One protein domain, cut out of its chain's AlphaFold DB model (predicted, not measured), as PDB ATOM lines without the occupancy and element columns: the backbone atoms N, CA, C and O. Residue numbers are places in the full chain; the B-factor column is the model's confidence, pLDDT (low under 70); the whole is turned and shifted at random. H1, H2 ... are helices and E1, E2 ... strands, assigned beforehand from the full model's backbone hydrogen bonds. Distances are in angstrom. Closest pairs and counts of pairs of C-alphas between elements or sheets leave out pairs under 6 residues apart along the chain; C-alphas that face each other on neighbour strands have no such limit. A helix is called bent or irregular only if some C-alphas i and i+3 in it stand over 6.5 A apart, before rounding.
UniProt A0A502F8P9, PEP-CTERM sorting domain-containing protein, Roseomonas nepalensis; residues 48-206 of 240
ATOM      1  N   VAL A  48      -8.785  65.403  21.426       94.56
ATOM      2  CA  VAL A  48      -8.336  65.164  22.793       94.56
ATOM      3  C   VAL A  48      -7.431  63.948  22.801       94.56
ATOM      4  O   VAL A  48      -7.848  62.846  22.447       94.56
ATOM      5  N   ILE A  49      -6.193  64.152  23.242       96.00
ATOM      6  CA  ILE A  49      -5.172  63.113  23.314       96.00
ATOM      7  C   ILE A  49      -4.991  62.703  24.772       96.00
ATOM      8  O   ILE A  49      -4.627  63.514  25.627       96.00
ATOM      9  N   TYR A  50      -5.209  61.424  25.052       96.50
ATOM     10  CA  TYR A  50      -4.784  60.771  26.282       96.50
ATOM     11  C   TYR A  50      -3.415  60.141  26.047       96.50
ATOM     12  O   TYR A  50      -3.280  59.325  25.144       96.50
ATOM     13  N   THR A  51      -2.408  60.508  26.834       96.75
ATOM     14  CA  THR A  51      -1.035  59.997  26.713       96.75
ATOM     15  C   THR A  51      -0.682  59.141  27.920       96.75
ATOM     16  O   THR A  51      -0.952  59.527  29.056       96.75
ATOM     17  N   PHE A  52      -0.054  57.992  27.674       95.56
ATOM     18  CA  PHE A  52       0.447  57.081  28.698       95.56
ATOM     19  C   PHE A  52       1.950  57.263  28.874       95.56
ATOM     20  O   PHE A  52       2.726  56.979  27.957       95.56
ATOM     21  N   THR A  53       2.356  57.672  30.072       95.12
ATOM     22  CA  THR A  53       3.768  57.831  30.431       95.12
ATOM     23  C   THR A  53       4.116  56.861  31.543       95.12
ATOM     24  O   THR A  53       3.673  57.041  32.679       95.12
ATOM     25  N   GLN A  54       4.907  55.836  31.221       95.62
ATOM     26  CA  GLN A  54       5.417  54.888  32.209       95.62
ATOM     27  C   GLN A  54       6.201  55.614  33.306       95.62
ATOM     28  O   GLN A  54       7.100  56.405  33.028       95.62
ATOM     29  N   THR A  55       5.867  55.313  34.556       96.00
ATOM     30  CA  THR A  55       6.515  55.860  35.754       96.00
ATOM     31  C   THR A  55       7.427  54.844  36.424       96.00
ATOM     32  O   THR A  55       8.461  55.219  36.970       96.00
ATOM     33  N   SER A  56       7.082  53.556  36.370       95.00
ATOM     34  CA  SER A  56       7.941  52.481  36.869       95.00
ATOM     35  C   SER A  56       7.727  51.186  36.095       95.00
ATOM     36  O   SER A  56       6.646  50.950  35.557       95.00
ATOM     37  N   ALA A  57       8.756  50.343  36.073       94.00
ATOM     38  CA  ALA A  57       8.649  48.936  35.710       94.00
ATOM     39  C   ALA A  57       9.516  48.102  36.656       94.00
ATOM     40  O   ALA A  57      10.668  48.449  36.933       94.00
ATOM     41  N   GLN A  58       8.955  47.008  37.157       94.69
ATOM     42  CA  GLN A  58       9.604  46.091  38.085       94.69
ATOM     43  C   GLN A  58       9.417  44.660  37.607       94.69
ATOM     44  O   GLN A  58       8.367  44.305  37.081       94.69
ATOM     45  N   LYS A  59      10.434  43.832  37.807       92.31
ATOM     46  CA  LYS A  59      10.346  42.382  37.642       92.31
ATOM     47  C   LYS A  59       9.600  41.769  38.828       92.31
ATOM     48  O   LYS A  59       9.392  42.415  39.855       92.31
ATOM     49  N   SER A  60       9.245  40.493  38.716       88.88
ATOM     50  CA  SER A  60       8.573  39.740  39.783       88.88
ATOM     51  C   SER A  60       9.376  39.641  41.086       88.88
ATOM     52  O   SER A  60       8.786  39.440  42.142       88.88
ATOM     53  N   ASP A  61      10.702  39.792  41.032       89.00
ATOM     54  CA  ASP A  61      11.584  39.843  42.208       89.00
ATOM     55  C   ASP A  61      11.679  41.249  42.847       89.00
ATOM     56  O   ASP A  61      12.415  41.446  43.813       89.00
ATOM     57  N   GLY A  62      10.946  42.232  42.314       89.81
ATOM     58  CA  GLY A  62      10.944  43.626  42.760       89.81
ATOM     59  C   GLY A  62      12.082  44.480  42.191       89.81
ATOM     60  O   GLY A  62      12.066  45.704  42.367       89.81
ATOM     61  N   SER A  63      13.048  43.881  41.486       90.00
ATOM     62  CA  SER A  63      14.137  44.622  40.852       90.00
ATOM     63  C   SER A  63      13.634  45.444  39.654       90.00
ATOM     64  O   SER A  63      12.604  45.115  39.058       90.00
ATOM     65  N   PRO A  64      14.323  46.535  39.274       91.19
ATOM     66  CA  PRO A  64      13.930  47.333  38.118       91.19
ATOM     67  C   PRO A  64      13.928  46.521  36.815       91.19
ATOM     68  O   PRO A  64      14.817  45.701  36.568       91.19
ATOM     69  N   SER A  65      12.951  46.790  35.952       90.31
ATOM     70  CA  SER A  65      12.904  46.272  34.582       90.31
ATOM     71  C   SER A  65      13.257  47.366  33.573       90.31
ATOM     72  O   SER A  65      12.952  48.539  33.777       90.31
ATOM     73  N   SER A  66      13.878  46.971  32.460       88.75
ATOM     74  CA  SER A  66      14.123  47.831  31.298       88.75
ATOM     75  C   SER A  66      12.966  47.835  30.292       88.75
ATOM     76  O   SER A  66      13.096  48.432  29.224       88.75
ATOM     77  N   ALA A  67      11.853  47.153  30.581       88.56
ATOM     78  CA  ALA A  67      10.657  47.208  29.753       88.56
ATOM     79  C   ALA A  67      10.103  48.640  29.759       88.56
ATOM     80  O   ALA A  67       9.765  49.174  30.816       88.56
ATOM     81  N   VAL A  68      10.029  49.264  28.580       90.62
ATOM     82  CA  VAL A  68       9.473  50.611  28.397       90.62
ATOM     83  C   VAL A  68       8.277  50.541  27.460       90.62
ATOM     84  O   VAL A  68       8.421  50.209  26.281       90.62
ATOM     85  N   PHE A  69       7.107  50.899  27.973       92.56
ATOM     86  CA  PHE A  69       5.896  51.071  27.191       92.56
ATOM     87  C   PHE A  69       5.526  52.552  27.076       92.56
ATOM     88  O   PHE A  69       5.844  53.380  27.933       92.56
ATOM     89  N   SER A  70       4.839  52.882  25.993       92.81
ATOM     90  CA  SER A  70       4.279  54.210  25.759       92.81
ATOM     91  C   SER A  70       3.044  54.088  24.887       92.81
ATOM     92  O   SER A  70       2.916  53.129  24.122       92.81
ATOM     93  N   GLY A  71       2.157  55.071  24.938       94.31
ATOM     94  CA  GLY A  71       1.076  55.137  23.970       94.31
ATOM     95  C   GLY A  71       0.229  56.389  24.084       94.31
ATOM     96  O   GLY A  71       0.401  57.194  24.999       94.31
ATOM     97  N   SER A  72      -0.703  56.521  23.155       95.62
ATOM     98  CA  SER A  72      -1.688  57.580  23.111       95.62
ATOM     99  C   SER A  72      -3.016  57.083  22.550       95.62
ATOM    100  O   SER A  72      -3.070  56.138  21.765       95.62
ATOM    101  N   ILE A  73      -4.099  57.735  22.955       95.56
ATOM    102  CA  ILE A  73      -5.440  57.555  22.404       95.56
ATOM    103  C   ILE A  73      -5.968  58.935  22.059       95.56
ATOM    104  O   ILE A  73      -6.047  59.801  22.930       95.56
ATOM    105  N   THR A  74      -6.350  59.120  20.805       95.56
ATOM    106  CA  THR A  74      -6.883  60.376  20.286       95.56
ATOM    107  C   THR A  74      -8.367  60.199  20.017       95.56
ATOM    108  O   THR A  74      -8.770  59.313  19.260       95.56
ATOM    109  N   VAL A  75      -9.192  61.040  20.633       95.62
ATOM    110  CA  VAL A  75     -10.645  61.052  20.437       95.62
ATOM    111  C   VAL A  75     -11.110  62.412  19.948       95.62
ATOM    112  O   VAL A  75     -10.535  63.440  20.297       95.62
ATOM    113  N   THR A  76     -12.196  62.414  19.181       94.06
ATOM    114  CA  THR A  76     -12.832  63.658  18.729       94.06
ATOM    115  C   THR A  76     -13.345  64.473  19.918       94.06
ATOM    116  O   THR A  76     -13.836  63.900  20.897       94.06
ATOM    117  N   ASP A  77     -13.362  65.799  19.791       92.44
ATOM    118  CA  ASP A  77     -14.001  66.689  20.770       92.44
ATOM    119  C   ASP A  77     -15.439  66.300  21.103       92.44
ATOM    120  O   ASP A  77     -15.836  66.325  22.264       92.44
ATOM    121  N   ALA A  78     -16.238  65.933  20.097       92.88
ATOM    122  CA  ALA A  78     -17.641  65.583  20.300       92.88
ATOM    123  C   ALA A  78     -17.789  64.341  21.192       92.88
ATOM    124  O   ALA A  78     -18.653  64.305  22.069       92.88
ATOM    125  N   ALA A  79     -16.934  63.337  20.991       95.50
ATOM    126  CA  ALA A  79     -16.897  62.146  21.830       95.50
ATOM    127  C   ALA A  79     -16.411  62.482  23.242       95.50
ATOM    128  O   ALA A  79     -17.000  62.041  24.223       95.50
ATOM    129  N   TYR A  80     -15.382  63.320  23.364       95.19
ATOM    130  CA  TYR A  80     -14.917  63.790  24.663       95.19
ATOM    131  C   TYR A  80     -16.001  64.579  25.417       95.19
ATOM    132  O   TYR A  80     -16.236  64.320  26.594       95.19
ATOM    133  N   ALA A  81     -16.705  65.496  24.751       94.62
ATOM    134  CA  ALA A  81     -17.728  66.348  25.350       94.62
ATOM    135  C   ALA A  81     -18.959  65.564  25.824       94.62
ATOM    136  O   ALA A  81     -19.507  65.880  26.875       94.62
ATOM    137  N   ASN A  82     -19.373  64.531  25.083       96.56
ATOM    138  CA  ASN A  82     -20.565  63.733  25.403       96.56
ATOM    139  C   ASN A  82     -20.258  62.456  26.201       96.56
ATOM    140  O   ASN A  82     -21.170  61.803  26.707       96.56
ATOM    141  N   GLY A  83     -18.979  62.110  26.336       96.50
ATOM    142  CA  GLY A  83     -18.542  60.812  26.823       96.50
ATOM    143  C   GLY A  83     -18.513  59.787  25.694       96.50
ATOM    144  O   GLY A  83     -19.208  59.899  24.681       96.50
ATOM    145  N   PHE A  84     -17.676  58.775  25.868       96.12
ATOM    146  CA  PHE A  84     -17.465  57.756  24.855       96.12
ATOM    147  C   PHE A  84     -17.193  56.399  25.481       96.12
ATOM    148  O   PHE A  84     -16.735  56.276  26.617       96.12
ATOM    149  N   SER A  85     -17.458  55.366  24.695       95.62
ATOM    150  CA  SER A  85     -17.045  54.003  24.968       95.62
ATOM    151  C   SER A  85     -16.655  53.387  23.642       95.62
ATOM    152  O   SER A  85     -17.447  53.408  22.697       95.62
ATOM    153  N   PHE A  86     -15.438  52.870  23.563       91.50
ATOM    154  CA  PHE A  86     -15.007  52.098  22.421       91.50
ATOM    155  C   PHE A  86     -14.481  50.741  22.868       91.50
ATOM    156  O   PHE A  86     -13.750  50.602  23.851       91.50
ATOM    157  N   ASN A  87     -14.907  49.722  22.137       93.12
ATOM    158  CA  ASN A  87     -14.545  48.341  22.368       93.12
ATOM    159  C   ASN A  87     -14.145  47.726  21.035       93.12
ATOM    160  O   ASN A  87     -14.889  47.816  20.061       93.12
ATOM    161  N   ARG A  88     -12.988  47.078  20.995       89.19
ATOM    162  CA  ARG A  88     -12.600  46.252  19.861       89.19
ATOM    163  C   ARG A  88     -11.970  44.978  20.382       89.19
ATOM    164  O   ARG A  88     -11.002  45.028  21.134       89.19
ATOM    165  N   GLU A  89     -12.521  43.844  19.980       90.69
ATOM    166  CA  GLU A  89     -11.968  42.535  20.304       90.69
ATOM    167  C   GLU A  89     -11.598  41.813  19.019       90.69
ATOM    168  O   GLU A  89     -12.444  41.570  18.157       90.69
ATOM    169  N   TYR A  90     -10.326  41.465  18.923       86.25
ATOM    170  CA  TYR A  90      -9.763  40.629  17.888       86.25
ATOM    171  C   TYR A  90      -9.280  39.326  18.514       86.25
ATOM    172  O   TYR A  90      -8.552  39.349  19.508       86.25
ATOM    173  N   ARG A  91      -9.675  38.191  17.942       85.62
ATOM    174  CA  ARG A  91      -9.285  36.865  18.423       85.62
ATOM    175  C   ARG A  91      -9.031  35.951  17.239       85.62
ATOM    176  O   ARG A  91      -9.932  35.734  16.427       85.62
ATOM    177  N   ALA A  92      -7.821  35.403  17.167       80.75
ATOM    178  CA  ALA A  92      -7.448  34.366  16.204       80.75
ATOM    179  C   ALA A  92      -7.912  34.673  14.765       80.75
ATOM    180  O   ALA A  92      -8.629  33.880  14.157       80.75
ATOM    181  N   GLY A  93      -7.577  35.850  14.234       75.12
ATOM    182  CA  GLY A  93      -7.964  36.203  12.863       75.12
ATOM    183  C   GLY A  93      -9.206  37.089  12.747       75.12
ATOM    184  O   GLY A  93      -9.359  37.781  11.744       75.12
ATOM    185  N   ASN A  94     -10.081  37.088  13.757       80.56
ATOM    186  CA  ASN A  94     -11.456  37.560  13.616       80.56
ATOM    187  C   ASN A  94     -11.769  38.746  14.528       80.56
ATOM    188  O   ASN A  94     -11.405  38.751  15.705       80.56
ATOM    189  N   VAL A  95     -12.516  39.718  14.001       84.25
ATOM    190  CA  VAL A  95     -13.139  40.777  14.804       84.25
ATOM    191  C   VAL A  95     -14.396  40.200  15.456       84.25
ATOM    192  O   VAL A  95     -15.341  39.829  14.767       84.25
ATOM    193  N   ILE A  96     -14.396  40.097  16.784       84.88
ATOM    194  CA  ILE A  96     -15.528  39.583  17.575       84.88
ATOM    195  C   ILE A  96     -16.495  40.708  17.935       84.88
ATOM    196  O   ILE A  96     -17.708  40.516  17.950       84.88
ATOM    197  N   SER A  97     -15.965  41.886  18.257       84.94
ATOM    198  CA  SER A  97     -16.776  43.058  18.570       84.94
ATOM    199  C   SER A  97     -16.067  44.325  18.127       84.94
ATOM    200  O   SER A  97     -14.838  44.406  18.193       84.94
ATOM    201  N   GLU A  98     -16.850  45.301  17.676       86.25
ATOM    202  CA  GLU A  98     -16.347  46.598  17.250       86.25
ATOM    203  C   GLU A  98     -17.341  47.705  17.602       86.25
ATOM    204  O   GLU A  98     -18.516  47.674  17.242       86.25
ATOM    205  N   GLY A  99     -16.837  48.702  18.312       87.62
ATOM    206  CA  GLY A  99     -17.447  50.001  18.506       87.62
ATOM    207  C   GLY A  99     -16.309  50.988  18.648       87.62
ATOM    208  O   GLY A  99     -15.645  50.994  19.672       87.62
ATOM    209  N   VAL A 100     -16.042  51.772  17.606       88.19
ATOM    210  CA  VAL A 100     -14.913  52.722  17.541       88.19
ATOM    211  C   VAL A 100     -15.386  54.160  17.326       88.19
ATOM    212  O   VAL A 100     -14.636  55.016  16.867       88.19
ATOM    213  N   ALA A 101     -16.654  54.434  17.643       90.94
ATOM    214  CA  ALA A 101     -17.238  55.757  17.485       90.94
ATOM    215  C   ALA A 101     -16.469  56.791  18.323       90.94
ATOM    216  O   ALA A 101     -16.279  56.617  19.526       90.94
ATOM    217  N   GLY A 102     -16.028  57.868  17.672       90.19
ATOM    218  CA  GLY A 102     -15.291  58.950  18.321       90.19
ATOM    219  C   GLY A 102     -13.789  58.715  18.499       90.19
ATOM    220  O   GLY A 102     -13.104  59.656  18.892       90.19
ATOM    221  N   LEU A 103     -13.275  57.519  18.189       92.75
ATOM    222  CA  LEU A 103     -11.841  57.232  18.160       92.75
ATOM    223  C   LEU A 103     -11.246  57.753  16.846       92.75
ATOM    224  O   LEU A 103     -11.643  57.307  15.771       92.75
ATOM    225  N   VAL A 104     -10.291  58.675  16.944       92.88
ATOM    226  CA  VAL A 104      -9.545  59.212  15.796       92.88
ATOM    227  C   VAL A 104      -8.319  58.353  15.542       92.88
ATOM    228  O   VAL A 104      -8.113  57.867  14.434       92.88
ATOM    229  N   ASP A 105      -7.531  58.134  16.592       93.06
ATOM    230  CA  ASP A 105      -6.294  57.376  16.511       93.06
ATOM    231  C   ASP A 105      -6.002  56.661  17.830       93.06
ATOM    232  O   ASP A 105      -6.470  57.039  18.906       93.06
ATOM    233  N   ILE A 106      -5.213  55.606  17.738       92.56
ATOM    234  CA  ILE A 106      -4.652  54.889  18.873       92.56
ATOM    235  C   ILE A 106      -3.217  54.566  18.511       92.56
ATOM    236  O   ILE A 106      -2.940  54.240  17.368       92.56
ATOM    237  N   LEU A 107      -2.318  54.650  19.477       93.50
ATOM    238  CA  LEU A 107      -0.938  54.232  19.332       93.50
ATOM    239  C   LEU A 107      -0.516  53.580  20.638       93.50
ATOM    240  O   LEU A 107      -0.445  54.238  21.668       93.50
ATOM    241  N   ILE A 108      -0.211  52.293  20.624       91.88
ATOM    242  CA  ILE A 108       0.357  51.591  21.770       91.88
ATOM    243  C   ILE A 108       1.654  50.954  21.315       91.88
ATOM    244  O   ILE A 108       1.691  50.201  20.346       91.88
ATOM    245  N   THR A 109       2.731  51.273  22.020       91.75
ATOM    246  CA  THR A 109       4.040  50.679  21.786       91.75
ATOM    247  C   THR A 109       4.374  49.739  22.930       91.75
ATOM    248  O   THR A 109       4.643  50.175  24.052       91.75
ATOM    249  N   ILE A 110       4.363  48.447  22.626       88.00
ATOM    250  CA  ILE A 110       4.698  47.377  23.558       88.00
ATOM    251  C   ILE A 110       6.202  47.087  23.426       88.00
ATOM    252  O   ILE A 110       6.711  46.991  22.301       88.00
ATOM    253  N   PRO A 111       6.933  46.973  24.546       83.19
ATOM    254  CA  PRO A 111       8.341  46.607  24.514       83.19
ATOM    255  C   PRO A 111       8.558  45.192  23.955       83.19
ATOM    256  O   PRO A 111       7.695  44.323  24.071       83.19
ATOM    257  N   GLY A 112       9.732  44.967  23.369       79.50
ATOM    258  CA  GLY A 112      10.170  43.649  22.923       79.50
ATOM    259  C   GLY A 112      11.641  43.649  22.513       79.50
ATOM    260  O   GLY A 112      12.139  44.599  21.904       79.50
ATOM    261  N   THR A 113      12.348  42.581  22.860       64.19
ATOM    262  CA  THR A 113      13.759  42.346  22.495       64.19
ATOM    263  C   THR A 113      13.968  42.179  20.991       64.19
ATOM    264  O   THR A 113      14.963  42.660  20.452       64.19
ATOM    265  N   ALA A 114      13.009  41.565  20.292       66.19
ATOM    266  CA  ALA A 114      13.010  41.411  18.834       66.19
ATOM    267  C   ALA A 114      12.478  42.650  18.080       66.19
ATOM    268  O   ALA A 114      12.296  42.608  16.861       66.19
ATOM    269  N   GLY A 115      12.214  43.748  18.795       73.25
ATOM    270  CA  GLY A 115      11.615  44.969  18.265       73.25
ATOM    271  C   GLY A 115      10.379  45.395  19.053       73.25
ATOM    272  O   GLY A 115       9.851  44.660  19.883       73.25
ATOM    273  N   ARG A 116       9.916  46.620  18.793       81.50
ATOM    274  CA  ARG A 116       8.717  47.171  19.433       81.50
ATOM    275  C   ARG A 116       7.484  46.717  18.656       81.50
ATOM    276  O   ARG A 116       7.434  46.899  17.441       81.50
ATOM    277  N   THR A 117       6.483  46.187  19.351       83.62
ATOM    278  CA  THR A 117       5.170  45.944  18.740       83.62
ATOM    279  C   THR A 117       4.391  47.247  18.779       83.62
ATOM    280  O   THR A 117       4.126  47.786  19.855       83.62
ATOM    281  N   ILE A 118       4.062  47.769  17.601       85.56
ATOM    282  CA  ILE A 118       3.278  48.990  17.442       85.56
ATOM    283  C   ILE A 118       1.863  48.584  17.070       85.56
ATOM    284  O   ILE A 118       1.651  47.824  16.127       85.56
ATOM    285  N   ILE A 119       0.908  49.077  17.844       86.31
ATOM    286  CA  ILE A 119      -0.512  48.909  17.583       86.31
ATOM    287  C   ILE A 119      -1.068  50.297  17.362       86.31
ATOM    288  O   ILE A 119      -1.167  51.082  18.304       86.31
ATOM    289  N   ASP A 120      -1.404  50.578  16.115       89.06
ATOM    290  CA  ASP A 120      -1.986  51.841  15.699       89.06
ATOM    291  C   ASP A 120      -3.356  51.673  15.028       89.06
ATOM    292  O   ASP A 120      -3.811  50.550  14.780       89.06
ATOM    293  N   ARG A 121      -4.035  52.778  14.709       85.81
ATOM    294  CA  ARG A 121      -5.332  52.720  14.025       85.81
ATOM    295  C   ARG A 121      -5.274  51.966  12.692       85.81
ATOM    296  O   ARG A 121      -6.181  51.191  12.396       85.81
ATOM    297  N   GLN A 122      -4.210  52.146  11.913       83.81
ATOM    298  CA  GLN A 122      -4.053  51.490  10.610       83.81
ATOM    299  C   GLN A 122      -3.902  49.972  10.758       83.81
ATOM    300  O   GLN A 122      -4.513  49.211  10.012       83.81
ATOM    301  N   SER A 123      -3.142  49.529  11.757       78.44
ATOM    302  CA  SER A 123      -2.940  48.124  12.101       78.44
ATOM    303  C   SER A 123      -4.224  47.460  12.584       78.44
ATOM    304  O   SER A 123      -4.392  46.260  12.401       78.44
ATOM    305  N   LEU A 124      -5.145  48.232  13.167       74.56
ATOM    306  CA  LEU A 124      -6.469  47.742  13.515       74.56
ATOM    307  C   LEU A 124      -7.370  47.643  12.281       74.56
ATOM    308  O   LEU A 124      -8.111  46.675  12.156       74.56
ATOM    309  N   ASP A 125      -7.329  48.616  11.378       77.44
ATOM    310  CA  ASP A 125      -8.237  48.676  10.225       77.44
ATOM    311  C   ASP A 125      -7.813  47.787   9.050       77.44
ATOM    312  O   ASP A 125      -8.653  47.377   8.248       77.44
ATOM    313  N   ALA A 126      -6.532  47.445   8.951       72.44
ATOM    314  CA  ALA A 126      -6.058  46.468   7.986       72.44
ATOM    315  C   ALA A 126      -6.686  45.087   8.259       72.44
ATOM    316  O   ALA A 126      -6.723  44.612   9.393       72.44
ATOM    317  N   LEU A 127      -7.188  44.434   7.207       59.09
ATOM    318  CA  LEU A 127      -7.735  43.078   7.260       59.09
ATOM    319  C   LEU A 127      -6.979  42.163   6.275       59.09
ATOM    320  O   LEU A 127      -6.946  42.474   5.084       59.09
ATOM    321  N   PRO A 128      -6.425  41.022   6.732       64.00
ATOM    322  CA  PRO A 128      -6.171  40.704   8.136       64.00
ATOM    323  C   PRO A 128      -5.178  41.723   8.722       64.00
ATOM    324  O   PRO A 128      -4.301  42.203   7.998       64.00
ATOM    325  N   PRO A 129      -5.305  42.090  10.004       58.31
ATOM    326  CA  PRO A 129      -4.408  43.065  10.596       58.31
ATOM    327  C   PRO A 129      -2.962  42.559  10.498       58.31
ATOM    328  O   PRO A 129      -2.721  41.364  10.687       58.31
ATOM    329  N   PRO A 130      -1.985  43.430  10.187       53.12
ATOM    330  CA  PRO A 130      -0.611  43.068   9.843       53.12
ATOM    331  C   PRO A 130       0.201  42.561  11.041       53.12
ATOM    332  O   PRO A 130       1.429  42.544  10.978       53.12
ATOM    333  N   PHE A 131      -0.455  42.121  12.123       56.03
ATOM    334  CA  PHE A 131       0.138  41.411  13.256       56.03
ATOM    335  C   PHE A 131       0.587  40.000  12.827       56.03
ATOM    336  O   PHE A 131       0.087  39.006  13.330       56.03
ATOM    337  N   ARG A 132       1.513  39.984  11.860       44.78
ATOM    338  CA  ARG A 132       2.280  38.918  11.213       44.78
ATOM    339  C   ARG A 132       1.577  37.604  10.845       44.78
ATOM    340  O   ARG A 132       0.786  37.006  11.559       44.78
ATOM    341  N   SER A 133       2.006  37.113   9.690       42.44
ATOM    342  CA  SER A 133       1.617  35.880   9.006       42.44
ATOM    343  C   SER A 133       2.044  34.572   9.696       42.44
ATOM    344  O   SER A 133       1.928  33.514   9.086       42.44
ATOM    345  N   ASP A 134       2.566  34.624  10.924       47.56
ATOM    346  CA  ASP A 134       3.078  33.483  11.695       47.56
ATOM    347  C   ASP A 134       2.320  33.226  13.017       47.56
ATOM    348  O   ASP A 134       2.445  32.141  13.584       47.56
ATOM    349  N   ALA A 135       1.490  34.161  13.499       49.56
ATOM    350  CA  ALA A 135       0.846  34.058  14.808       49.56
ATOM    351  C   ALA A 135      -0.576  33.477  14.727       49.56
ATOM    352  O   ALA A 135      -1.574  34.182  14.585       49.56
ATOM    353  N   THR A 136      -0.681  32.164  14.912       54.25
ATOM    354  CA  THR A 136      -1.941  31.402  14.966       54.25
ATOM    355  C   THR A 136      -2.874  31.805  16.126       54.25
ATOM    356  O   THR A 136      -4.013  31.348  16.160       54.25
ATOM    357  N   PHE A 137      -2.447  32.670  17.064       60.41
ATOM    358  CA  PHE A 137      -3.218  33.043  18.264       60.41
ATOM    359  C   PHE A 137      -2.939  34.470  18.767       60.41
ATOM    360  O   PHE A 137      -2.539  34.658  19.915       60.41
ATOM    361  N   THR A 138      -3.154  35.489  17.934       77.06
ATOM    362  CA  THR A 138      -3.158  36.879  18.420       77.06
ATOM    363  C   THR A 138      -4.538  37.244  18.962       77.06
ATOM    364  O   THR A 138      -5.536  37.195  18.237       77.06
ATOM    365  N   ASN A 139      -4.581  37.632  20.235       87.31
ATOM    366  CA  ASN A 139      -5.751  38.201  20.887       87.31
ATOM    367  C   ASN A 139      -5.451  39.646  21.260       87.31
ATOM    368  O   ASN A 139      -4.529  39.912  22.028       87.31
ATOM    369  N   THR A 140      -6.265  40.562  20.754       88.56
ATOM    370  CA  THR A 140      -6.135  41.981  21.052       88.56
ATOM    371  C   THR A 140      -7.487  42.511  21.500       88.56
ATOM    372  O   THR A 140      -8.460  42.450  20.753       88.56
ATOM    373  N   VAL A 141      -7.564  43.012  22.726       91.56
ATOM    374  CA  VAL A 141      -8.796  43.521  23.330       91.56
ATOM    375  C   VAL A 141      -8.562  44.953  23.770       91.56
ATOM    376  O   VAL A 141      -7.682  45.205  24.585       91.56
ATOM    377  N   PHE A 142      -9.370  45.879  23.269       91.00
ATOM    378  CA  PHE A 142      -9.405  47.278  23.683       91.00
ATOM    379  C   PHE A 142     -10.777  47.547  24.269       91.00
ATOM    380  O   PHE A 142     -11.772  47.305  23.595       91.00
ATOM    381  N   LYS A 143     -10.845  48.044  25.499       94.88
ATOM    382  CA  LYS A 143     -12.097  48.438  26.149       94.88
ATOM    383  C   LYS A 143     -11.843  49.719  26.900       94.88
ATOM    384  O   LYS A 143     -11.399  49.672  28.039       94.88
ATOM    385  N   PHE A 144     -12.113  50.851  26.270       95.69
ATOM    386  CA  PHE A 144     -11.887  52.152  26.877       95.69
ATOM    387  C   PHE A 144     -13.163  52.965  26.903       95.69
ATOM    388  O   PHE A 144     -13.972  52.924  25.978       95.69
ATOM    389  N   SER A 145     -13.330  53.737  27.961       96.81
ATOM    390  CA  SER A 145     -14.445  54.652  28.101       96.81
ATOM    391  C   SER A 145     -14.047  55.867  28.917       96.81
ATOM    392  O   SER A 145     -13.094  55.847  29.697       96.81
ATOM    393  N   ALA A 146     -14.789  56.946  28.727       97.00
ATOM    394  CA  ALA A 146     -14.721  58.116  29.579       97.00
ATOM    395  C   ALA A 146     -16.120  58.732  29.686       97.00
ATOM    396  O   ALA A 146     -16.855  58.750  28.691       97.00
ATOM    397  N   PRO A 147     -16.510  59.265  30.857       96.69
ATOM    398  CA  PRO A 147     -17.687  60.116  30.939       96.69
ATOM    399  C   PRO A 147     -17.448  61.432  30.179       96.69
ATOM    400  O   PRO A 147     -16.321  61.746  29.791       96.69
ATOM    401  N   ALA A 148     -18.512  62.215  29.992       95.88
ATOM    402  CA  ALA A 148     -18.440  63.558  29.421       95.88
ATOM    403  C   ALA A 148     -17.350  64.402  30.101       95.88
ATOM    404  O   ALA A 148     -17.355  64.585  31.319       95.88
ATOM    405  N   MET A 149     -16.397  64.884  29.303       93.44
ATOM    406  CA  MET A 149     -15.219  65.656  29.716       93.44
ATOM    407  C   MET A 149     -14.350  64.968  30.788       93.44
ATOM    408  O   MET A 149     -13.628  65.608  31.562       93.44
ATOM    409  N   GLY A 150     -14.428  63.640  30.843       93.50
ATOM    410  CA  GLY A 150     -13.893  62.818  31.913       93.50
ATOM    411  C   GLY A 150     -12.452  62.357  31.738       93.50
ATOM    412  O   GLY A 150     -11.768  62.616  30.738       93.50
ATOM    413  N   ALA A 151     -11.999  61.631  32.756       95.19
ATOM    414  CA  ALA A 151     -10.793  60.825  32.683       95.19
ATOM    415  C   ALA A 151     -11.066  59.531  31.907       95.19
ATOM    416  O   ALA A 151     -12.150  58.953  32.001       95.19
ATOM    417  N   LEU A 152     -10.056  59.087  31.165       96.38
ATOM    418  CA  LEU A 152     -10.067  57.797  30.495       96.38
ATOM    419  C   LEU A 152     -10.001  56.677  31.537       96.38
ATOM    420  O   LEU A 152      -9.221  56.751  32.485       96.38
ATOM    421  N   ALA A 153     -10.786  55.633  31.331       97.12
ATOM    422  CA  ALA A 153     -10.716  54.384  32.065       97.12
ATOM    423  C   ALA A 153     -10.826  53.218  31.086       97.12
ATOM    424  O   ALA A 153     -11.299  53.379  29.957       97.12
ATOM    425  N   GLY A 154     -10.394  52.036  31.510       96.56
ATOM    426  CA  GLY A 154     -10.550  50.845  30.693       96.56
ATOM    427  C   GLY A 154      -9.380  49.892  30.766       96.56
ATOM    428  O   GLY A 154      -8.559  49.950  31.678       96.56
ATOM    429  N   SER A 155      -9.310  49.009  29.783       95.88
ATOM    430  CA  SER A 155      -8.238  48.044  29.672       95.88
ATOM    431  C   SER A 155      -7.843  47.780  28.231       95.88
ATOM    432  O   SER A 155      -8.612  47.941  27.279       95.88
ATOM    433  N   PHE A 156      -6.602  47.347  28.096       94.69
ATOM    434  CA  PHE A 156      -6.038  46.846  26.871       94.69
ATOM    435  C   PHE A 156      -5.287  45.549  27.156       94.69
ATOM    436  O   PHE A 156      -4.519  45.460  28.111       94.69
ATOM    437  N   LEU A 157      -5.531  44.537  26.337       94.00
ATOM    438  CA  LEU A 157      -4.858  43.250  26.398       94.00
ATOM    439  C   LEU A 157      -4.331  42.923  25.010       94.00
ATOM    440  O   LEU A 157      -5.081  42.938  24.038       94.00
ATOM    441  N   TYR A 158      -3.060  42.573  24.949       91.31
ATOM    442  CA  TYR A 158      -2.435  41.965  23.795       91.31
ATOM    443  C   TYR A 158      -1.814  40.647  24.224       91.31
ATOM    444  O   TYR A 158      -1.052  40.580  25.189       91.31
ATOM    445  N   THR A 159      -2.143  39.587  23.508       88.81
ATOM    446  CA  THR A 159      -1.567  38.268  23.718       88.81
ATOM    447  C   THR A 159      -1.233  37.662  22.374       88.81
ATOM    448  O   THR A 159      -2.065  37.656  21.472       88.81
ATOM    449  N   ASN A 160      -0.027  37.129  22.255       84.88
ATOM    450  CA  ASN A 160       0.356  36.209  21.197       84.88
ATOM    451  C   ASN A 160       0.992  34.960  21.846       84.88
ATOM    452  O   ASN A 160       0.892  34.761  23.057       84.88
ATOM    453  N   THR A 161       1.643  34.106  21.059       81.88
ATOM    454  CA  THR A 161       2.293  32.877  21.553       81.88
ATOM    455  C   THR A 161       3.457  33.116  22.517       81.88
ATOM    456  O   THR A 161       3.786  32.233  23.303       81.88
ATOM    457  N   SER A 162       4.075  34.291  22.447       83.19
ATOM    458  CA  SER A 162       5.354  34.624  23.077       83.19
ATOM    459  C   SER A 162       5.280  35.839  23.991       83.19
ATOM    460  O   SER A 162       6.260  36.168  24.644       83.19
ATOM    461  N   THR A 163       4.166  36.564  24.019       85.75
ATOM    462  CA  THR A 163       4.049  37.861  24.681       85.75
ATOM    463  C   THR A 163       2.638  38.056  25.198       85.75
ATOM    464  O   THR A 163       1.656  37.871  24.480       85.75
ATOM    465  N   VAL A 164       2.547  38.504  26.443       91.00
ATOM    466  CA  VAL A 164       1.336  38.991  27.088       91.00
ATOM    467  C   VAL A 164       1.616  40.401  27.577       91.00
ATOM    468  O   VAL A 164       2.536  40.633  28.357       91.00
ATOM    469  N   PHE A 165       0.801  41.346  27.143       93.19
ATOM    470  CA  PHE A 165       0.811  42.712  27.631       93.19
ATOM    471  C   PHE A 165      -0.599  43.079  28.067       93.19
ATOM    472  O   PHE A 165      -1.540  42.975  27.283       93.19
ATOM    473  N   SER A 166      -0.750  43.514  29.311       95.62
ATOM    474  CA  SER A 166      -2.022  43.996  29.840       95.62
ATOM    475  C   SER A 166      -1.844  45.388  30.412       95.62
ATOM    476  O   SER A 166      -0.894  45.614  31.147       95.62
ATOM    477  N   LEU A 167      -2.756  46.296  30.097       95.75
ATOM    478  CA  LEU A 167      -2.815  47.665  30.588       95.75
ATOM    479  C   LEU A 167      -4.209  47.886  31.166       95.75
ATOM    480  O   LEU A 167      -5.203  47.665  30.485       95.75
ATOM    481  N   ASN A 168      -4.290  48.356  32.401       97.25
ATOM    482  CA  ASN A 168      -5.521  48.772  33.055       97.25
ATOM    483  C   ASN A 168      -5.395  50.243  33.432       97.25
ATOM    484  O   ASN A 168      -4.408  50.650  34.043       97.25
ATOM    485  N   ILE A 169      -6.400  51.028  33.070       96.44
ATOM    486  CA  ILE A 169      -6.466  52.461  33.313       96.44
ATOM    487  C   ILE A 169      -7.591  52.730  34.297       96.44
ATOM    488  O   ILE A 169      -8.748  52.374  34.061       96.44
ATOM    489  N   ASN A 170      -7.249  53.423  35.372       93.75
ATOM    490  CA  ASN A 170      -8.206  53.903  36.347       93.75
ATOM    491  C   ASN A 170      -8.669  55.311  35.965       93.75
ATOM    492  O   ASN A 170      -7.869  56.147  35.543       93.75
ATOM    493  N   ALA A 171      -9.938  55.616  36.243       89.06
ATOM    494  CA  ALA A 171     -10.533  56.944  36.037       89.06
ATOM    495  C   ALA A 171      -9.896  58.066  36.893       89.06
ATOM    496  O   ALA A 171     -10.363  59.199  36.891       89.06
ATOM    497  N   THR A 172      -8.841  57.762  37.649       90.38
ATOM    498  CA  THR A 172      -8.047  58.708  38.440       90.38
ATOM    499  C   THR A 172      -6.806  59.216  37.700       90.38
ATOM    500  O   THR A 172      -6.047  59.996  38.265       90.38
ATOM    501  N   GLY A 173      -6.584  58.792  36.449       91.38
ATOM    502  CA  GLY A 173      -5.415  59.196  35.662       91.38
ATOM    503  C   GLY A 173      -4.162  58.364  35.943       91.38
ATOM    504  O   GLY A 173      -3.063  58.767  35.573       91.38
ATOM    505  N   SER A 174      -4.311  57.203  36.582       95.12
ATOM    506  CA  SER A 174      -3.243  56.217  36.730       95.12
ATOM    507  C   SER A 174      -3.514  54.989  35.872       95.12
ATOM    508  O   SER A 174      -4.659  54.608  35.620       95.12
ATOM    509  N   ALA A 175      -2.440  54.354  35.432       96.69
ATOM    510  CA  ALA A 175      -2.461  53.120  34.683       96.69
ATOM    511  C   ALA A 175      -1.471  52.125  35.288       96.69
ATOM    512  O   ALA A 175      -0.443  52.494  35.856       96.69
ATOM    513  N   SER A 176      -1.790  50.845  35.184       96.50
ATOM    514  CA  SER A 176      -0.937  49.762  35.660       96.50
ATOM    515  C   SER A 176      -1.132  48.533  34.801       96.50
ATOM    516  O   SER A 176      -2.161  48.391  34.142       96.50
ATOM    517  N   GLY A 177      -0.155  47.645  34.794       96.06
ATOM    518  CA  GLY A 177      -0.220  46.518  33.893       96.06
ATOM    519  C   GLY A 177       0.862  45.495  34.111       96.06
ATOM    520  O   GLY A 177       1.697  45.612  35.013       96.06
ATOM    521  N   THR A 178       0.820  44.485  33.256       95.31
ATOM    522  CA  THR A 178       1.826  43.434  33.203       95.31
ATOM    523  C   THR A 178       2.390  43.301  31.806       95.31
ATOM    524  O   THR A 178       1.703  43.516  30.805       95.31
ATOM    525  N   TYR A 179       3.661  42.935  31.750       93.50
ATOM    526  CA  TYR A 179       4.321  42.486  30.543       93.50
ATOM    527  C   TYR A 179       5.030  41.177  30.864       93.50
ATOM    528  O   TYR A 179       5.817  41.106  31.806       93.50
ATOM    529  N   ALA A 180       4.720  40.137  30.112       89.88
ATOM    530  CA  ALA A 180       5.401  38.861  30.168       89.88
ATOM    531  C   ALA A 180       5.734  38.458  28.744       89.88
ATOM    532  O   ALA A 180       4.935  38.658  27.829       89.88
ATOM    533  N   ALA A 181       6.901  37.873  28.561       86.56
ATOM    534  CA  ALA A 181       7.270  37.285  27.299       86.56
ATOM    535  C   ALA A 181       8.018  35.977  27.543       86.56
ATOM    536  O   ALA A 181       8.361  35.642  28.681       86.56
ATOM    537  N   ASP A 182       8.170  35.187  26.488       81.88
ATOM    538  CA  ASP A 182       8.887  33.926  26.559       81.88
ATOM    539  C   ASP A 182      10.388  34.136  26.837       81.88
ATOM    540  O   ASP A 182      10.890  35.242  27.044       81.88
ATOM    541  N   ASN A 183      11.118  33.026  26.884       66.69
ATOM    542  CA  ASN A 183      12.494  32.961  27.369       66.69
ATOM    543  C   ASN A 183      13.514  33.772  26.551       66.69
ATOM    544  O   ASN A 183      14.676  33.842  26.958       66.69
ATOM    545  N   LEU A 184      13.115  34.359  25.421       67.25
ATOM    546  CA  LEU A 184      13.975  35.201  24.595       67.25
ATOM    547  C   LEU A 184      13.895  36.683  24.983       67.25
ATOM    548  O   LEU A 184      14.816  37.438  24.666       67.25
ATOM    549  N   ASP A 185      12.856  37.097  25.715       70.88
ATOM    550  CA  ASP A 185      12.694  38.486  26.123       70.88
ATOM    551  C   ASP A 185      13.275  38.766  27.514       70.88
ATOM    552  O   ASP A 185      12.662  38.582  28.567       70.88
ATOM    553  N   LEU A 186      14.519  39.240  27.514       74.38
ATOM    554  CA  LEU A 186      15.267  39.524  28.735       74.38
ATOM    555  C   LEU A 186      14.833  40.817  29.446       74.38
ATOM    556  O   LEU A 186      15.402  41.133  30.493       74.38
ATOM    557  N   LEU A 187      13.834  41.557  28.946       83.25
ATOM    558  CA  LEU A 187      13.394  42.808  29.583       83.25
ATOM    559  C   LEU A 187      12.816  42.563  30.984       83.25
ATOM    560  O   LEU A 187      12.980  43.395  31.882       83.25
ATOM    561  N   CYS A 188      12.199  41.397  31.187       83.69
ATOM    562  CA  CYS A 188      11.696  40.953  32.488       83.69
ATOM    563  C   CYS A 188      12.548  39.895  33.168       83.69
ATOM    564  O   CYS A 188      12.348  39.633  34.351       83.69
ATOM    565  N   GLY A 189      13.538  39.349  32.465       78.56
ATOM    566  CA  GLY A 189      14.218  38.119  32.849       78.56
ATOM    567  C   GLY A 189      13.512  36.888  32.278       78.56
ATOM    568  O   GLY A 189      12.331  36.919  31.940       78.56
ATOM    569  N   THR A 190      14.259  35.796  32.144       77.88
ATOM    570  CA  THR A 190      13.793  34.559  31.510       77.88
ATOM    571  C   THR A 190      12.587  33.972  32.248       77.88
ATOM    572  O   THR A 190      12.691  33.623  33.422       77.88
ATOM    573  N   GLY A 191      11.449  33.864  31.554       71.81
ATOM    574  CA  GLY A 191      10.209  33.310  32.109       71.81
ATOM    575  C   GLY A 191       9.565  34.167  33.205       71.81
ATOM    576  O   GLY A 191       8.703  33.678  33.937       71.81
ATOM    577  N   ALA A 192       9.983  35.426  33.349       83.81
ATOM    578  CA  ALA A 192       9.500  36.324  34.384       83.81
ATOM    579  C   ALA A 192       8.467  37.320  33.840       83.81
ATOM    580  O   ALA A 192       8.463  37.704  32.673       83.81
ATOM    581  N   THR A 193       7.578  37.756  34.729       91.00
ATOM    582  CA  THR A 193       6.595  38.808  34.453       91.00
ATOM    583  C   THR A 193       7.069  40.107  35.085       91.00
ATOM    584  O   THR A 193       7.476  40.115  36.248       91.00
ATOM    585  N   CYS A 194       6.976  41.205  34.345       92.50
ATOM    586  CA  CYS A 194       7.091  42.541  34.901       92.50
ATOM    587  C   CYS A 194       5.728  43.134  35.196       92.50
ATOM    588  O   CYS A 194       4.773  42.954  34.438       92.50
ATOM    589  N   THR A 195       5.679  43.932  36.249       95.88
ATOM    590  CA  THR A 195       4.613  44.893  36.490       95.88
ATOM    591  C   THR A 195       5.110  46.285  36.140       95.88
ATOM    592  O   THR A 195       6.303  46.589  36.223       95.88
ATOM    593  N   TYR A 196       4.200  47.152  35.728       95.12
ATOM    594  CA  TYR A 196       4.524  48.547  35.473       95.12
ATOM    595  C   TYR A 196       3.398  49.458  35.935       95.12
ATOM    596  O   TYR A 196       2.243  49.048  36.075       95.12
ATOM    597  N   THR A 197       3.752  50.719  36.145       96.69
ATOM    598  CA  THR A 197       2.809  51.801  36.416       96.69
ATOM    599  C   THR A 197       3.038  52.934  35.433       96.69
ATOM    600  O   THR A 197       4.138  53.099  34.897       96.69
ATOM    601  N   ALA A 198       1.993  53.705  35.176       96.88
ATOM    602  CA  ALA A 198       2.038  54.886  34.339       96.88
ATOM    603  C   ALA A 198       1.037  55.934  34.798       96.88
ATOM    604  O   ALA A 198       0.030  55.630  35.439       96.88
ATOM    605  N   ASN A 199       1.289  57.162  34.373       96.81
ATOM    606  CA  ASN A 199       0.325  58.243  34.451       96.81
ATOM    607  C   ASN A 199      -0.368  58.410  33.103       96.81
ATOM    608  O   ASN A 199       0.251  58.259  32.046       96.81
ATOM    609  N   VAL A 200      -1.652  58.749  33.160       96.94
ATOM    610  CA  VAL A 200      -2.462  59.100  32.000       96.94
ATOM    611  C   VAL A 200      -2.702  60.597  32.035       96.94
ATOM    612  O   VAL A 200      -3.420  61.105  32.895       96.94
ATOM    613  N   THR A 201      -2.089  61.312  31.101       95.75
ATOM    614  CA  THR A 201      -2.296  62.751  30.945       95.75
ATOM    615  C   THR A 201      -3.250  63.012  29.797       95.75
ATOM    616  O   THR A 201      -3.307  62.261  28.826       95.75
ATOM    617  N   ARG A 202      -4.033  64.081  29.914       95.00
ATOM    618  CA  ARG A 202      -4.952  64.529  28.872       95.00
ATOM    619  C   ARG A 202      -4.473  65.867  28.342       95.00
ATOM    620  O   ARG A 202      -4.254  66.793  29.123       95.00
ATOM    621  N   THR A 203      -4.401  65.991  27.028       93.69
ATOM    622  CA  THR A 203      -4.086  67.240  26.344       93.69
ATOM    623  C   THR A 203      -5.146  67.493  25.286       93.69
ATOM    624  O   THR A 203      -5.426  66.629  24.463       93.69
ATOM    625  N   GLN A 204      -5.759  68.673  25.330       87.94
ATOM    626  CA  GLN A 204      -6.620  69.139  24.251       87.94
ATOM    627  C   GLN A 204      -5.732  69.849  23.241       87.94
ATOM    628  O   GLN A 204      -5.047  70.815  23.590       87.94
ATOM    629  N   VAL A 205      -5.703  69.351  22.010       81.56
ATOM    630  CA  VAL A 205      -5.009  70.043  20.930       81.56
ATOM    631  C   VAL A 205      -5.904  71.200  20.536       81.56
ATOM    632  O   VAL A 205      -6.894  70.991  19.849       81.56
ATOM    633  N   ALA A 206      -5.592  72.410  21.011       69.44
ATOM    634  CA  ALA A 206      -6.311  73.600  20.582       69.44
ATOM    635  C   ALA A 206      -6.260  73.644  19.057       69.44
ATOM    636  O   ALA A 206      -5.169  73.692  18.476       69.44
TER     637      ALA A 206
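This is residues 48 to 206 of the 240 residues of the protein "PEP-CTERM sorting domain-containing protein" of Roseomonas nepalensis (UniProt A0A502F8P9). One large antiparallel sheet of eleven strands is folded back on itself like a flattened clam, with E4, E3, E7, E8, E9 and E10 in one leaf, E1, E2, E5 and E6 in the other, and the long strand E11 as the hinge between them. The short helix H1 caps one end of the gap between the leaves, while H2 and the loop of residues 126 to 138 lie on the open side away from the hinge, where the edge strands E4 and E6 stay apart. The printed part has 159 residues, with named elements in the order E1 E2 H1 E3 E4 E5 E6 H2 E7 E8 E9 E10 E11, and its class is mostly strand. The sheet runs E4 E3 E7 E8 E9 E10 E11 E1 E2 E5 E6. The whole is compact, with a radius of gyration of the C-alphas of 15.6 A and spans of 45 by 35 by 22 A.

E1, residues 48 to 59, begins with C-alpha 48 at (-8.336, 65.164, 22.793) and is 33.0 A long from first to last C-alpha. E2, residues 70 to 76, is 20.8 A long and is followed at once by H1, residues 77 to 82. E3, residues 84 to 91, measures 23.3 A, and E4 holds residues 94 to 99. E5, residues 103 to 110, measures 20.0 A. E6, residues 117 to 120, is followed at once by H2, residues 121 to 125. E7, residues 139 to 146, is 23.5 A long and begins with C-alpha 139 at (-5.751, 38.201, 20.887). E8, residues 153 to 159, measures 20.3 A, E9, residues 163 to 170, 23.3 A, and E10, residues 174 to 181, 23.6 A. E11, residues 193 to 205, is the longest strand at 36.0 A and ends with C-alpha 205 at (-5.009, 70.043, 20.930).

This is a folded sheet, one sheet bent back into two leaves that face each other, with 43 pairs of C-alphas within 11 A between them. E11 is antiparallel to E10 at 137 degrees, with N 175 and O 198 2.8 A apart, within hydrogen-bond range. On its other side E11 is antiparallel to E1 at 160 degrees, with N 51 and O 201 at 2.8 A. E7 to E11 form a meander, each strand the antiparallel neighbour of the one before; N 141 and O 157 are 2.8 A apart between E7 and E8. E1 and E2 form a hairpin, with N 50 and O 73 at 2.8 A, and E2 is also the antiparallel neighbour of E5 at 176 degrees, with N 72 and O 107 at 2.7 A. Between the leaves, the closest C-alphas of E5 and E9 are those of Ile 110 and Phe 165, 7.3 A apart. H1 is on the sheet at a height of 7.0 A, over none of its strands; its closest C-alphas to E1 are those of Asp 77 and Val 48, 6.2 A apart. H2 is on the sheet too, at a height of 7.0 A and over none of the strands; its closest C-alphas to E5 are those of Arg 121 and Ile 106, 5.4 A apart. In H1 and H2 every O i to N i+4 pair is within hydrogen-bond range.

The two C-alphas farthest apart are those of Ala 78 and Thr 190, 45.6 A. The sheet is twisted and curled like part of a barrel. The printed part has no cut; the links H2 to E7 and E10 to E11 are long. The mean pLDDT of the printed part is 86.9, and residues 113 to 114, 127 to 137, 183 to 184 and 206 are under 70.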